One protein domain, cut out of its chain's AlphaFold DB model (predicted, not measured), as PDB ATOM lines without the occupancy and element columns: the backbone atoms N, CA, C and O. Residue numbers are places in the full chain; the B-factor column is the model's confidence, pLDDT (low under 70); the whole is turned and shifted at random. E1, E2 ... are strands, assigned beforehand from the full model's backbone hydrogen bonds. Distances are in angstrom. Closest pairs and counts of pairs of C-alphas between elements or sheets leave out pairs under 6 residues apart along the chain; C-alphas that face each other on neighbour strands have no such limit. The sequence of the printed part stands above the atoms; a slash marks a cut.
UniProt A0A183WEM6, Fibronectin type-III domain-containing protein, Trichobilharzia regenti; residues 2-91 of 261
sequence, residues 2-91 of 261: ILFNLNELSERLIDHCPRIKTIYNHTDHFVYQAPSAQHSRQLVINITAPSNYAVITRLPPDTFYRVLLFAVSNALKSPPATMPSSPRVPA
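AT A GLANCE: This is residues 2 to 91 of the 261 residues of the protein "Fibronectin type-III domain-containing protein" of Trichobilharzia regenti (UniProt A0A183WEM6). Little of this domain is regular structure: a small sheet of E3, E1 and E5 makes one side, and the short pair E2 and E4 lies apart from it, with one long link, residues 6 to 30, from E1 to E2, and short links from E2 to E3, E3 to E4 and E4 to E5. The printed part has 90 residues with no named helix and five named strands, E1 to E5 along the chain, 18 residues, class all strand. The sheet E3, E1, E5 is antiparallel, the pair parallel. The whole is only just compact, close to loose, with a radius of gyration of the C-alphas of 14.1 A and spans of 40 by 31 by 24 A.

HOW THE PARTS SIT: Start at E1, residues 2 to 5, the inner strand. E5, residues 65 to 69, is its antiparallel neighbour at 169 degrees; look for N 2 and O 68, 2.8 A apart. E3, residues 42 to 44, is antiparallel to E1 at 158 degrees, with N 3 and O 43 2.8 A apart. E2, residues 31 to 33, and E4, residues 55 to 57, are parallel at 34 degrees; N 32 and O 55 are 2.8 A apart.

IN THESE COORDINATES: Find C-alpha 2 at (190.491, 212.932, 161.583); E1 runs 10.1 A from there. E2 spans 6.6 A, E3 and E4 6.5 A each. E5 runs 12.7 A to C-alpha 69 at (196.518, 214.673, 160.600).

THE WHOLE: The printed part has no cut. The link E1 to E2 is long, 25 residues. Confidence is under 70 at residues 8 to 30 and 34 to 40.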
ATOM      1  N   ILE A   2     191.900 212.563 161.446       88.94
ATOM      2  CA  ILE A   2     190.491 212.932 161.583       88.94
ATOM      3  C   ILE A   2     189.949 213.354 160.214       88.94
ATOM      4  O   ILE A   2     190.559 214.190 159.553       88.94
ATOM      5  N   LEU A   3     188.813 212.791 159.804       88.50
ATOM      6  CA  LEU A   3     188.091 213.150 158.587       88.50
ATOM      7  C   LEU A   3     186.759 213.790 158.969       88.50
ATOM      8  O   LEU A   3     186.010 213.209 159.748       88.50
ATOM      9  N   PHE A   4     186.454 214.953 158.404       87.81
ATOM     10  CA  PHE A   4     185.156 215.611 158.546       87.81
ATOM     11  C   PHE A   4     184.405 215.538 157.227       87.81
ATOM     12  O   PHE A   4     184.914 216.028 156.221       87.81
ATOM     13  N   ASN A   5     183.218 214.939 157.240       85.94
ATOM     14  CA  ASN A   5     182.291 214.964 156.118       85.94
ATOM     15  C   ASN A   5     181.757 216.396 155.948       85.94
ATOM     16  O   ASN A   5     181.223 216.973 156.897       85.94
ATOM     17  N   LEU A   6     181.946 216.965 154.758       85.69
ATOM     18  CA  LEU A   6     181.546 218.332 154.420       85.69
ATOM     19  C   LEU A   6     180.208 218.409 153.669       85.69
ATOM     20  O   LEU A   6     179.744 219.512 153.401       85.69
ATOM     21  N   ASN A   7     179.595 217.280 153.308       75.25
ATOM     22  CA  ASN A   7     178.316 217.290 152.604       75.25
ATOM     23  C   ASN A   7     177.161 217.629 153.567       75.25
ATOM     24  O   ASN A   7     177.109 217.151 154.698       75.25
ATOM     25  N   GLU A   8     176.197 218.412 153.082       57.81
ATOM     26  CA  GLU A   8     174.991 218.833 153.818       57.81
ATOM     27  C   GLU A   8     173.857 217.791 153.816       57.81
ATOM     28  O   GLU A   8     172.767 218.064 154.324       57.81
ATOM     29  N   LEU A   9     174.072 216.603 153.235       54.81
ATOM     30  CA  LEU A   9     173.031 215.577 153.142       54.81
ATOM     31  C   LEU A   9     172.530 215.208 154.543       54.81
ATOM     32  O   LEU A   9     173.319 214.924 155.445       54.81
ATOM     33  N   SER A  10     171.206 215.255 154.721       47.34
ATOM     34  CA  SER A  10     170.582 215.058 156.028       47.34
ATOM     35  C   SER A  10     170.990 213.701 156.601       47.34
ATOM     36  O   SER A  10     170.888 212.681 155.918       47.34
ATOM     37  N   GLU A  11     171.397 213.687 157.870       49.28
ATOM     38  CA  GLU A  11     171.844 212.498 158.614       49.28
ATOM     39  C   GLU A  11     170.832 211.334 158.570       49.28
ATOM     40  O   GLU A  11     171.203 210.184 158.776       49.28
ATOM     41  N   ARG A  12     169.564 211.609 158.222       43.81
ATOM     42  CA  ARG A  12     168.492 210.616 158.060       43.81
ATOM     43  C   ARG A  12     168.562 209.783 156.776       43.81
ATOM     44  O   ARG A  12     167.949 208.723 156.736       43.81
ATOM     45  N   LEU A  13     169.256 210.238 155.730       49.91
ATOM     46  CA  LEU A  13     169.231 209.579 154.411       49.91
ATOM     47  C   LEU A  13     170.282 208.466 154.267       49.91
ATOM     48  O   LEU A  13     170.154 207.607 153.402       49.91
ATOM     49  N   ILE A  14     171.302 208.446 155.129       53.97
ATOM     50  CA  ILE A  14     172.475 207.571 154.965       53.97
ATOM     51  C   ILE A  14     172.262 206.185 155.600       53.97
ATOM     52  O   ILE A  14     172.887 205.215 155.177       53.97
ATOM     53  N   ASP A  15     171.346 206.051 156.564       54.47
ATOM     54  CA  ASP A  15     171.108 204.780 157.271       54.47
ATOM     55  C   ASP A  15     170.446 203.712 156.373       54.47
ATOM     56  O   ASP A  15     170.588 202.512 156.596       54.47
ATOM     57  N   HIS A  16     169.781 204.140 155.291       65.38
ATOM     58  CA  HIS A  16     169.217 203.242 154.278       65.38
ATOM     59  C   HIS A  16     170.260 202.735 153.268       65.38
ATOM     60  O   HIS A  16     169.986 201.809 152.503       65.38
ATOM     61  N   CYS A  17     171.466 203.311 153.246       66.25
ATOM     62  CA  CYS A  17     172.432 202.996 152.209       66.25
ATOM     63  C   CYS A  17     173.101 201.635 152.435       66.25
ATOM     64  O   CYS A  17     173.801 201.437 153.437       66.25
ATOM     65  N   PRO A  18     172.958 200.681 151.492       61.78
ATOM     66  CA  PRO A  18     173.622 199.397 151.609       61.78
ATOM     67  C   PRO A  18     175.138 199.593 151.644       61.78
ATOM     68  O   PRO A  18     175.705 200.480 151.003       61.78
ATOM     69  N   ARG A  19     175.823 198.737 152.408       59.56
ATOM     70  CA  ARG A  19     177.280 198.789 152.565       59.56
ATOM     71  C   ARG A  19     177.958 198.440 151.243       59.56
ATOM     72  O   ARG A  19     178.259 197.277 150.983       59.56
ATOM     73  N   ILE A  20     178.245 199.443 150.424       55.66
ATOM     74  CA  ILE A  20     178.983 199.231 149.187       55.66
ATOM     75  C   ILE A  20     180.463 199.032 149.531       55.66
ATOM     76  O   ILE A  20     181.152 199.942 149.994       55.66
ATOM     77  N   LYS A  21     180.958 197.805 149.334       53.22
ATOM     78  CA  LYS A  21     182.393 197.516 149.343       53.22
ATOM     79  C   LYS A  21     182.952 197.841 147.967       53.22
ATOM     80  O   LYS A  21     182.635 197.158 146.997       53.22
ATOM     81  N   THR A  22     183.807 198.849 147.891       51.41
ATOM     82  CA  THR A  22     184.720 198.984 146.759       51.41
ATOM     83  C   THR A  22     185.933 198.116 147.071       51.41
ATOM     84  O   THR A  22     186.635 198.362 148.054       51.41
ATOM     85  N   ILE A  23     186.107 197.035 146.311       50.38
ATOM     86  CA  ILE A  23     187.240 196.123 146.466       50.38
ATOM     87  C   ILE A  23     188.379 196.711 145.650       50.38
ATOM     88  O   ILE A  23     188.365 196.679 144.424       50.38
ATOM     89  N   TYR A  24     189.352 197.267 146.347       54.00
ATOM     90  CA  TYR A  24     190.639 197.619 145.779       54.00
ATOM     91  C   TYR A  24     191.644 196.578 146.274       54.00
ATOM     92  O   TYR A  24     191.583 196.161 147.435       54.00
ATOM     93  N   ASN A  25     192.537 196.126 145.395       50.41
ATOM     94  CA  ASN A  25     193.559 195.156 145.761       50.41
ATOM     95  C   ASN A  25     194.601 195.848 146.657       50.41
ATOM     96  O   ASN A  25     195.449 196.591 146.173       50.41
ATOM     97  N   HIS A  26     194.464 195.681 147.971       57.69
ATOM     98  CA  HIS A  26     195.285 196.341 148.989       57.69
ATOM     99  C   HIS A  26     196.101 195.322 149.791       57.69
ATOM    100  O   HIS A  26     196.114 195.365 151.019       57.69
ATOM    101  N   THR A  27     196.747 194.379 149.104       53.94
ATOM    102  CA  THR A  27     197.451 193.242 149.721       53.94
ATOM    103  C   THR A  27     198.586 193.633 150.673       53.94
ATOM    104  O   THR A  27     198.901 192.838 151.551       53.94
ATOM    105  N   ASP A  28     199.105 194.865 150.596       52.47
ATOM    106  CA  ASP A  28     200.249 195.331 151.400       52.47
ATOM    107  C   ASP A  28     199.930 196.492 152.366       52.47
ATOM    108  O   ASP A  28     200.839 197.174 152.841       52.47
ATOM    109  N   HIS A  29     198.652 196.781 152.651       61.16
ATOM    110  CA  HIS A  29     198.270 198.039 153.311       61.16
ATOM    111  C   HIS A  29     197.439 197.863 154.586       61.16
ATOM    112  O   HIS A  29     196.511 197.058 154.649       61.16
ATOM    113  N   PHE A  30     197.699 198.710 155.591       66.44
ATOM    114  CA  PHE A  30     196.796 198.879 156.731       66.44
ATOM    115  C   PHE A  30     195.506 199.565 156.261       66.44
ATOM    116  O   PHE A  30     195.455 200.783 156.056       66.44
ATOM    117  N   VAL A  31     194.467 198.754 156.050       72.25
ATOM    118  CA  VAL A  31     193.146 199.208 155.610       72.25
ATOM    119  C   VAL A  31     192.278 199.521 156.823       72.25
ATOM    120  O   VAL A  31     191.893 198.635 157.586       72.25
ATOM    121  N   TYR A  32     191.908 200.789 156.960       77.06
ATOM    122  CA  TYR A  32     190.939 201.251 157.942       77.06
ATOM    123  C   TYR A  32     189.555 201.333 157.296       77.06
ATOM    124  O   TYR A  32     189.396 201.788 156.161       77.06
ATOM    125  N   GLN A  33     188.534 200.890 158.021       72.25
ATOM    126  CA  GLN A  33     187.148 200.978 157.570       72.25
ATOM    127  C   GLN A  33     186.434 202.091 158.322       72.25
ATOM    128  O   GLN A  33     186.475 202.136 159.553       72.25
ATOM    129  N   ALA A  34     185.747 202.963 157.589       69.19
ATOM    130  CA  ALA A  34     184.841 203.914 158.210       69.19
ATOM    131  C   ALA A  34     183.709 203.160 158.956       69.19
ATOM    132  O   ALA A  34     183.157 202.186 158.420       69.19
ATOM    133  N   PRO A  35     183.367 203.568 160.195       63.34
ATOM    134  CA  PRO A  35     182.285 202.980 160.965       63.34
ATOM    135  C   PRO A  35     180.961 203.160 160.229       63.34
ATOM    136  O   PRO A  35     180.741 204.126 159.504       63.34
ATOM    137  N   SER A  36     180.078 202.178 160.400       53.34
ATOM    138  CA  SER A  36     178.848 202.081 159.603       53.34
ATOM    139  C   SER A  36     177.714 202.973 160.110       53.34
ATOM    140  O   SER A  36     176.761 203.174 159.376       53.34
ATOM    141  N   ALA A  37     177.824 203.506 161.330       49.91
ATOM    142  CA  ALA A  37     176.873 204.445 161.909       49.91
ATOM    143  C   ALA A  37     177.482 205.855 161.865       49.91
ATOM    144  O   ALA A  37     178.318 206.202 162.700       49.91
ATOM    145  N   GLN A  38     177.086 206.661 160.879       53.50
ATOM    146  CA  GLN A  38     177.525 208.054 160.721       53.50
ATOM    147  C   GLN A  38     176.750 209.025 161.628       53.50
ATOM    148  O   GLN A  38     176.357 210.101 161.194       53.50
ATOM    149  N   HIS A  39     176.541 208.684 162.903       50.66
ATOM    150  CA  HIS A  39     175.991 209.664 163.853       50.66
ATOM    151  C   HIS A  39     176.972 210.822 164.098       50.66
ATOM    152  O   HIS A  39     176.566 211.919 164.467       50.66
ATOM    153  N   SER A  40     178.268 210.607 163.852       58.25
ATOM    154  CA  SER A  40     179.274 211.661 163.843       58.25
ATOM    155  C   SER A  40     179.705 211.975 162.409       58.25
ATOM    156  O   SER A  40     180.277 211.133 161.717       58.25
ATOM    157  N   ARG A  41     179.556 213.241 161.989       71.19
ATOM    158  CA  ARG A  41     180.182 213.790 160.760       71.19
ATOM    159  C   ARG A  41     181.713 213.708 160.771       71.19
ATOM    160  O   ARG A  41     182.368 214.052 159.791       71.19
ATOM    161  N   GLN A  42     182.283 213.280 161.889       82.50
ATOM    162  CA  GLN A  42     183.700 213.132 162.133       82.50
ATOM    163  C   GLN A  42     184.068 211.652 162.272       82.50
ATOM    164  O   GLN A  42     183.468 210.923 163.060       82.50
ATOM    165  N   LEU A  43     185.108 211.239 161.554       84.50
ATOM    166  CA  LEU A  43     185.741 209.931 161.658       84.50
ATOM    167  C   LEU A  43     187.155 210.095 162.218       84.50
ATOM    168  O   LEU A  43     187.984 210.781 161.623       84.50
ATOM    169  N   VAL A  44     187.437 209.457 163.355       87.56
ATOM    170  CA  VAL A  44     188.762 209.447 163.991       87.56
ATOM    171  C   VAL A  44     189.429 208.097 163.754       87.56
ATOM    172  O   VAL A  44     188.846 207.054 164.028       87.56
ATOM    173  N   ILE A  45     190.656 208.124 163.239       87.50
ATOM    174  CA  ILE A  45     191.447 206.939 162.901       87.50
ATOM    175  C   ILE A  45     192.803 207.039 163.592       87.50
ATOM    176  O   ILE A  45     193.546 208.009 163.392       87.50
ATOM    177  N   ASN A  46     193.131 206.016 164.377       88.50
ATOM    178  CA  ASN A  46     194.429 205.875 165.022       88.50
ATOM    179  C   ASN A  46     195.372 205.122 164.082       88.50
ATOM    180  O   ASN A  46     195.149 203.955 163.772       88.50
ATOM    181  N   ILE A  47     196.402 205.825 163.618       87.69
ATOM    182  CA  ILE A  47     197.447 205.276 162.756       87.69
ATOM    183  C   ILE A  47     198.663 205.038 163.641       87.69
ATOM    184  O   ILE A  47     199.121 205.965 164.313       87.69
ATOM    185  N   THR A  48     199.151 203.804 163.672       85.81
ATOM    186  CA  THR A  48     200.290 203.422 164.509       85.81
ATOM    187  C   THR A  48     201.590 203.801 163.807       85.81
ATOM    188  O   THR A  48     201.764 203.532 162.621       85.81
ATOM    189  N   ALA A  49     202.523 204.424 164.526       83.88
ATOM    190  CA  ALA A  49     203.875 204.626 164.012       83.88
ATOM    191  C   ALA A  49     204.562 203.261 163.768       83.88
ATOM    192  O   ALA A  49     204.290 202.315 164.507       83.88
ATOM    193  N   PRO A  50     205.457 203.134 162.773       87.12
ATOM    194  CA  PRO A  50     206.021 204.183 161.919       87.12
ATOM    195  C   PRO A  50     205.283 204.380 160.579       87.12
ATOM    196  O   PRO A  50     205.886 204.867 159.626       87.12
ATOM    197  N   SER A  51     204.005 203.992 160.460       84.69
ATOM    198  CA  SER A  51     203.270 204.093 159.191       84.69
ATOM    199  C   SER A  51     203.257 205.521 158.635       84.69
ATOM    200  O   SER A  51     202.848 206.467 159.307       84.69
ATOM    201  N   ASN A  52     203.663 205.665 157.374       84.69
ATOM    202  CA  ASN A  52     203.681 206.930 156.633       84.69
ATOM    203  C   ASN A  52     202.486 207.092 155.673       84.69
ATOM    204  O   ASN A  52     202.355 208.129 155.029       84.69
ATOM    205  N   TYR A  53     201.602 206.096 155.589       83.94
ATOM    206  CA  TYR A  53     200.352 206.157 154.836       83.94
ATOM    207  C   TYR A  53     199.257 205.335 155.532       83.94
ATOM    208  O   TYR A  53     199.535 204.489 156.382       83.94
ATOM    209  N   ALA A  54     198.002 205.584 155.160       83.56
ATOM    210  CA  ALA A  54     196.847 204.800 155.582       83.56
ATOM    211  C   ALA A  54     195.794 204.805 154.472       83.56
ATOM    212  O   ALA A  54     195.581 205.830 153.823       83.56
ATOM    213  N   VAL A  55     195.116 203.674 154.279       85.12
ATOM    214  CA  VAL A  55     194.029 203.553 153.303       85.12
ATOM    215  C   VAL A  55     192.705 203.497 154.046       85.12
ATOM    216  O   VAL A  55     192.526 202.680 154.948       85.12
ATOM    217  N   ILE A  56     191.770 204.363 153.666       84.38
ATOM    218  CA  ILE A  56     190.460 204.465 154.310       84.38
ATOM    219  C   ILE A  56     189.407 204.049 153.305       84.38
ATOM    220  O   ILE A  56     189.289 204.625 152.228       84.38
ATOM    221  N   THR A  57     188.627 203.046 153.678       82.56
ATOM    222  CA  THR A  57     187.597 202.464 152.821       82.56
ATOM    223  C   THR A  57     186.210 202.688 153.407       82.56
ATOM    224  O   THR A  57     186.054 203.014 154.588       82.56
ATOM    225  N   ARG A  58     185.190 202.474 152.564       76.81
ATOM    226  CA  ARG A  58     183.768 202.598 152.920       76.81
ATOM    227  C   ARG A  58     183.343 204.014 153.324       76.81
ATOM    228  O   ARG A  58     182.400 204.179 154.094       76.81
ATOM    229  N   LEU A  59     184.029 205.024 152.797       82.50
ATOM    230  CA  LEU A  59     183.542 206.397 152.854       82.50
ATOM    231  C   LEU A  59     182.341 206.545 151.900       82.50
ATOM    232  O   LEU A  59     182.390 205.977 150.805       82.50
ATOM    233  N   PRO A  60     181.289 207.290 152.285       82.25
ATOM    234  CA  PRO A  60     180.210 207.674 151.387       82.25
ATOM    235  C   PRO A  60     180.716 208.179 150.030       82.25
ATOM    236  O   PRO A  60     181.599 209.047 150.000       82.25
ATOM    237  N   PRO A  61     180.177 207.652 148.917       85.62
ATOM    238  CA  PRO A  61     180.450 208.168 147.585       85.62
ATOM    239  C   PRO A  61     180.071 209.639 147.445       85.62
ATOM    240  O   PRO A  61     179.291 210.190 148.221       85.62
ATOM    241  N   ASP A  62     180.641 210.277 146.432       87.62
ATOM    242  CA  ASP A  62     180.327 211.651 146.038       87.62
ATOM    243  C   ASP A  62     180.468 212.703 147.157       87.62
ATOM    244  O   ASP A  62     179.814 213.748 147.142       87.62
ATOM    245  N   THR A  63     181.335 212.432 148.136       84.94
ATOM    246  CA  THR A  63     181.414 213.196 149.384       84.94
ATOM    247  C   THR A  63     182.752 213.890 149.565       84.94
ATOM    248  O   THR A  63     183.808 213.276 149.399       84.94
ATOM    249  N   PHE A  64     182.702 215.174 149.929       88.69
ATOM    250  CA  PHE A  64     183.883 215.956 150.275       88.69
ATOM    251  C   PHE A  64     184.293 215.732 151.728       88.69
ATOM    252  O   PHE A  64     183.458 215.724 152.633       88.69
ATOM    253  N   TYR A  65     185.598 215.615 151.953       88.06
ATOM    254  CA  TYR A  65     186.167 215.490 153.284       88.06
ATOM    255  C   TYR A  65     187.193 216.574 153.563       88.06
ATOM    256  O   TYR A  65     188.019 216.897 152.715       88.06
ATOM    257  N   ARG A  66     187.210 217.069 154.800       90.62
ATOM    258  CA  ARG A  66     188.371 217.770 155.356       90.62
ATOM    259  C   ARG A  66     189.202 216.790 156.169       90.62
ATOM    260  O   ARG A  66     188.676 216.126 157.060       90.62
ATOM    261  N   VAL A  67     190.499 216.731 155.890       91.25
ATOM    262  CA  VAL A  67     191.425 215.789 156.528       91.25
ATOM    263  C   VAL A  67     192.381 216.544 157.450       91.25
ATOM    264  O   VAL A  67     193.082 217.451 157.004       91.25
ATOM    265  N   LEU A  68     192.408 216.166 158.731       91.38
ATOM    266  CA  LEU A  68     193.352 216.666 159.734       91.38
ATOM    267  C   LEU A  68     194.232 215.517 160.241       91.38
ATOM    268  O   LEU A  68     193.736 214.544 160.819       91.38
ATOM    269  N   LEU A  69     195.546 215.632 160.077       92.00
ATOM    270  CA  LEU A  69     196.518 214.673 160.600       92.00
ATOM    271  C   LEU A  69     197.254 215.278 161.796       92.00
ATOM    272  O   LEU A  69     197.691 216.418 161.753       92.00
ATOM    273  N   PHE A  70     197.395 214.498 162.863       92.50
ATOM    274  CA  PHE A  70     198.077 214.913 164.081       92.50
ATOM    275  C   PHE A  70     199.112 213.858 164.443       92.50
ATOM    276  O   PHE A  70     198.779 212.670 164.434       92.50
ATOM    277  N   ALA A  71     200.323 214.289 164.787       92.25
ATOM    278  CA  ALA A  71     201.293 213.435 165.453       92.25
ATOM    279  C   ALA A  71     200.957 213.389 166.948       92.25
ATOM    280  O   ALA A  71     200.646 214.421 167.550       92.25
ATOM    281  N   VAL A  72     200.989 212.192 167.532       91.38
ATOM    282  CA  VAL A  72     200.710 211.975 168.955       91.38
ATOM    283  C   VAL A  72     201.889 211.243 169.586       91.38
ATOM    284  O   VAL A  72     202.296 210.200 169.082       91.38
ATOM    285  N   SER A  73     202.431 211.782 170.678       92.25
ATOM    286  CA  SER A  73     203.524 211.177 171.454       92.25
ATOM    287  C   SER A  73     203.288 211.409 172.941       92.25
ATOM    288  O   SER A  73     203.057 212.548 173.336       92.25
ATOM    289  N   ASN A  74     203.312 210.352 173.762       86.69
ATOM    290  CA  ASN A  74     203.111 210.424 175.220       86.69
ATOM    291  C   ASN A  74     201.929 211.334 175.633       86.69
ATOM    292  O   ASN A  74     202.056 212.168 176.522       86.69
ATOM    293  N   ALA A  75     200.792 211.195 174.935       84.19
ATOM    294  CA  ALA A  75     199.565 211.999 175.065       84.19
ATOM    295  C   ALA A  75     199.628 213.476 174.609       84.19
ATOM    296  O   ALA A  75     198.596 214.149 174.596       84.19
ATOM    297  N   LEU A  76     200.777 213.975 174.151       91.44
ATOM    298  CA  LEU A  76     200.880 215.270 173.477       91.44
ATOM    299  C   LEU A  76     200.448 215.152 172.018       91.44
ATOM    300  O   LEU A  76     200.772 214.179 171.338       91.44
ATOM    301  N   LYS A  77     199.738 216.169 171.528       92.81
ATOM    302  CA  LYS A  77     199.213 216.249 170.162       92.81
ATOM    303  C   LYS A  77     199.826 217.454 169.452       92.81
ATOM    304  O   LYS A  77     199.801 218.557 169.989       92.81
ATOM    305  N   SER A  78     200.366 217.251 168.253       94.88
ATOM    306  CA  SER A  78     200.892 218.344 167.424       94.88
ATOM    307  C   SER A  78     199.774 219.275 166.929       94.88
ATOM    308  O   SER A  78     198.597 218.901 166.969       94.88
ATOM    309  N   PRO A  79     200.099 220.445 166.355       94.94
ATOM    310  CA  PRO A  79     199.192 221.128 165.436       94.94
ATOM    311  C   PRO A  79     198.765 220.204 164.276       94.94
ATOM    312  O   PRO A  79     199.516 219.283 163.923       94.94
ATOM    313  N   PRO A  80     197.572 220.408 163.683       93.19
ATOM    314  CA  PRO A  80     197.126 219.606 162.555       93.19
ATOM    315  C   PRO A  80     197.932 219.925 161.297       93.19
ATOM    316  O   PRO A  80     198.021 221.081 160.892       93.19
ATOM    317  N   ALA A  81     198.400 218.889 160.611       92.06
ATOM    318  CA  ALA A  81     198.661 218.978 159.185       92.06
ATOM    319  C   ALA A  81     197.325 218.895 158.432       92.06
ATOM    320  O   ALA A  81     196.484 218.035 158.723       92.06
ATOM    321  N   THR A  82     197.120 219.794 157.471       87.81
ATOM    322  CA  THR A  82     195.889 219.884 156.678       87.81
ATOM    323  C   THR A  82     196.187 219.779 155.196       87.81
ATOM    324  O   THR A  82     197.182 220.323 154.723       87.81
ATOM    325  N   MET A  83     195.296 219.131 154.450       84.81
ATOM    326  CA  MET A  83     195.356 219.175 152.991       84.81
ATOM    327  C   MET A  83     194.985 220.572 152.462       84.81
ATOM    328  O   MET A  83     194.113 221.220 153.048       84.81
ATOM    329  N   PRO A  84     195.600 221.029 151.353       80.75
ATOM    330  CA  PRO A  84     195.298 222.329 150.750       80.75
ATOM    331  C   PRO A  84     193.896 222.387 150.126       80.75
ATOM    332  O   PRO A  84     193.305 223.457 150.032       80.75
ATOM    333  N   SER A  85     193.344 221.240 149.723       87.12
ATOM    334  CA  SER A  85     191.989 221.106 149.191       87.12
ATOM    335  C   SER A  85     191.228 219.998 149.913       87.12
ATOM    336  O   SER A  85     191.823 219.098 150.513       87.12
ATOM    337  N   SER A  86     189.897 220.074 149.863       89.88
ATOM    338  CA  SER A  86     189.024 219.027 150.398       89.88
ATOM    339  C   SER A  86     188.899 217.907 149.362       89.88
ATOM    340  O   SER A  86     188.271 218.135 148.324       89.88
ATOM    341  N   PRO A  87     189.498 216.720 149.574       90.06
ATOM    342  CA  PRO A  87     189.339 215.606 148.650       90.06
ATOM    343  C   PRO A  87     187.877 215.164 148.566       90.06
ATOM    344  O   PRO A  87     187.136 215.206 149.550       90.06
ATOM    345  N   ARG A  88     187.488 214.693 147.382       89.06
ATOM    346  CA  ARG A  88     186.174 214.112 147.116       89.06
ATOM    347  C   ARG A  88     186.310 212.621 146.868       89.06
ATOM    348  O   ARG A  88     187.116 212.207 146.038       89.06
ATOM    349  N   VAL A  89     185.488 211.827 147.543       87.94
ATOM    350  CA  VAL A  89     185.309 210.415 147.195       87.94
ATOM    351  C   VAL A  89     184.545 210.352 145.871       87.94
ATOM    352  O   VAL A  89     183.485 210.976 145.778       87.94
ATOM    353  N   PRO A  90     185.038 209.634 144.846       89.94
ATOM    354  CA  PRO A  90     184.316 209.491 143.588       89.94
ATOM    355  C   PRO A  90     182.886 208.983 143.803       89.94
ATOM    356  O   PRO A  90     182.635 208.141 144.668       89.94
ATOM    357  N   ALA A  91     181.944 209.502 143.018       90.00
ATOM    358  CA  ALA A  91     180.613 208.918 142.925       90.00
ATOM    359  C   ALA A  91     180.697 207.502 142.340       90.00
ATOM    360  O   ALA A  91     181.614 207.166 141.589       90.00
TER     361      ALA A  91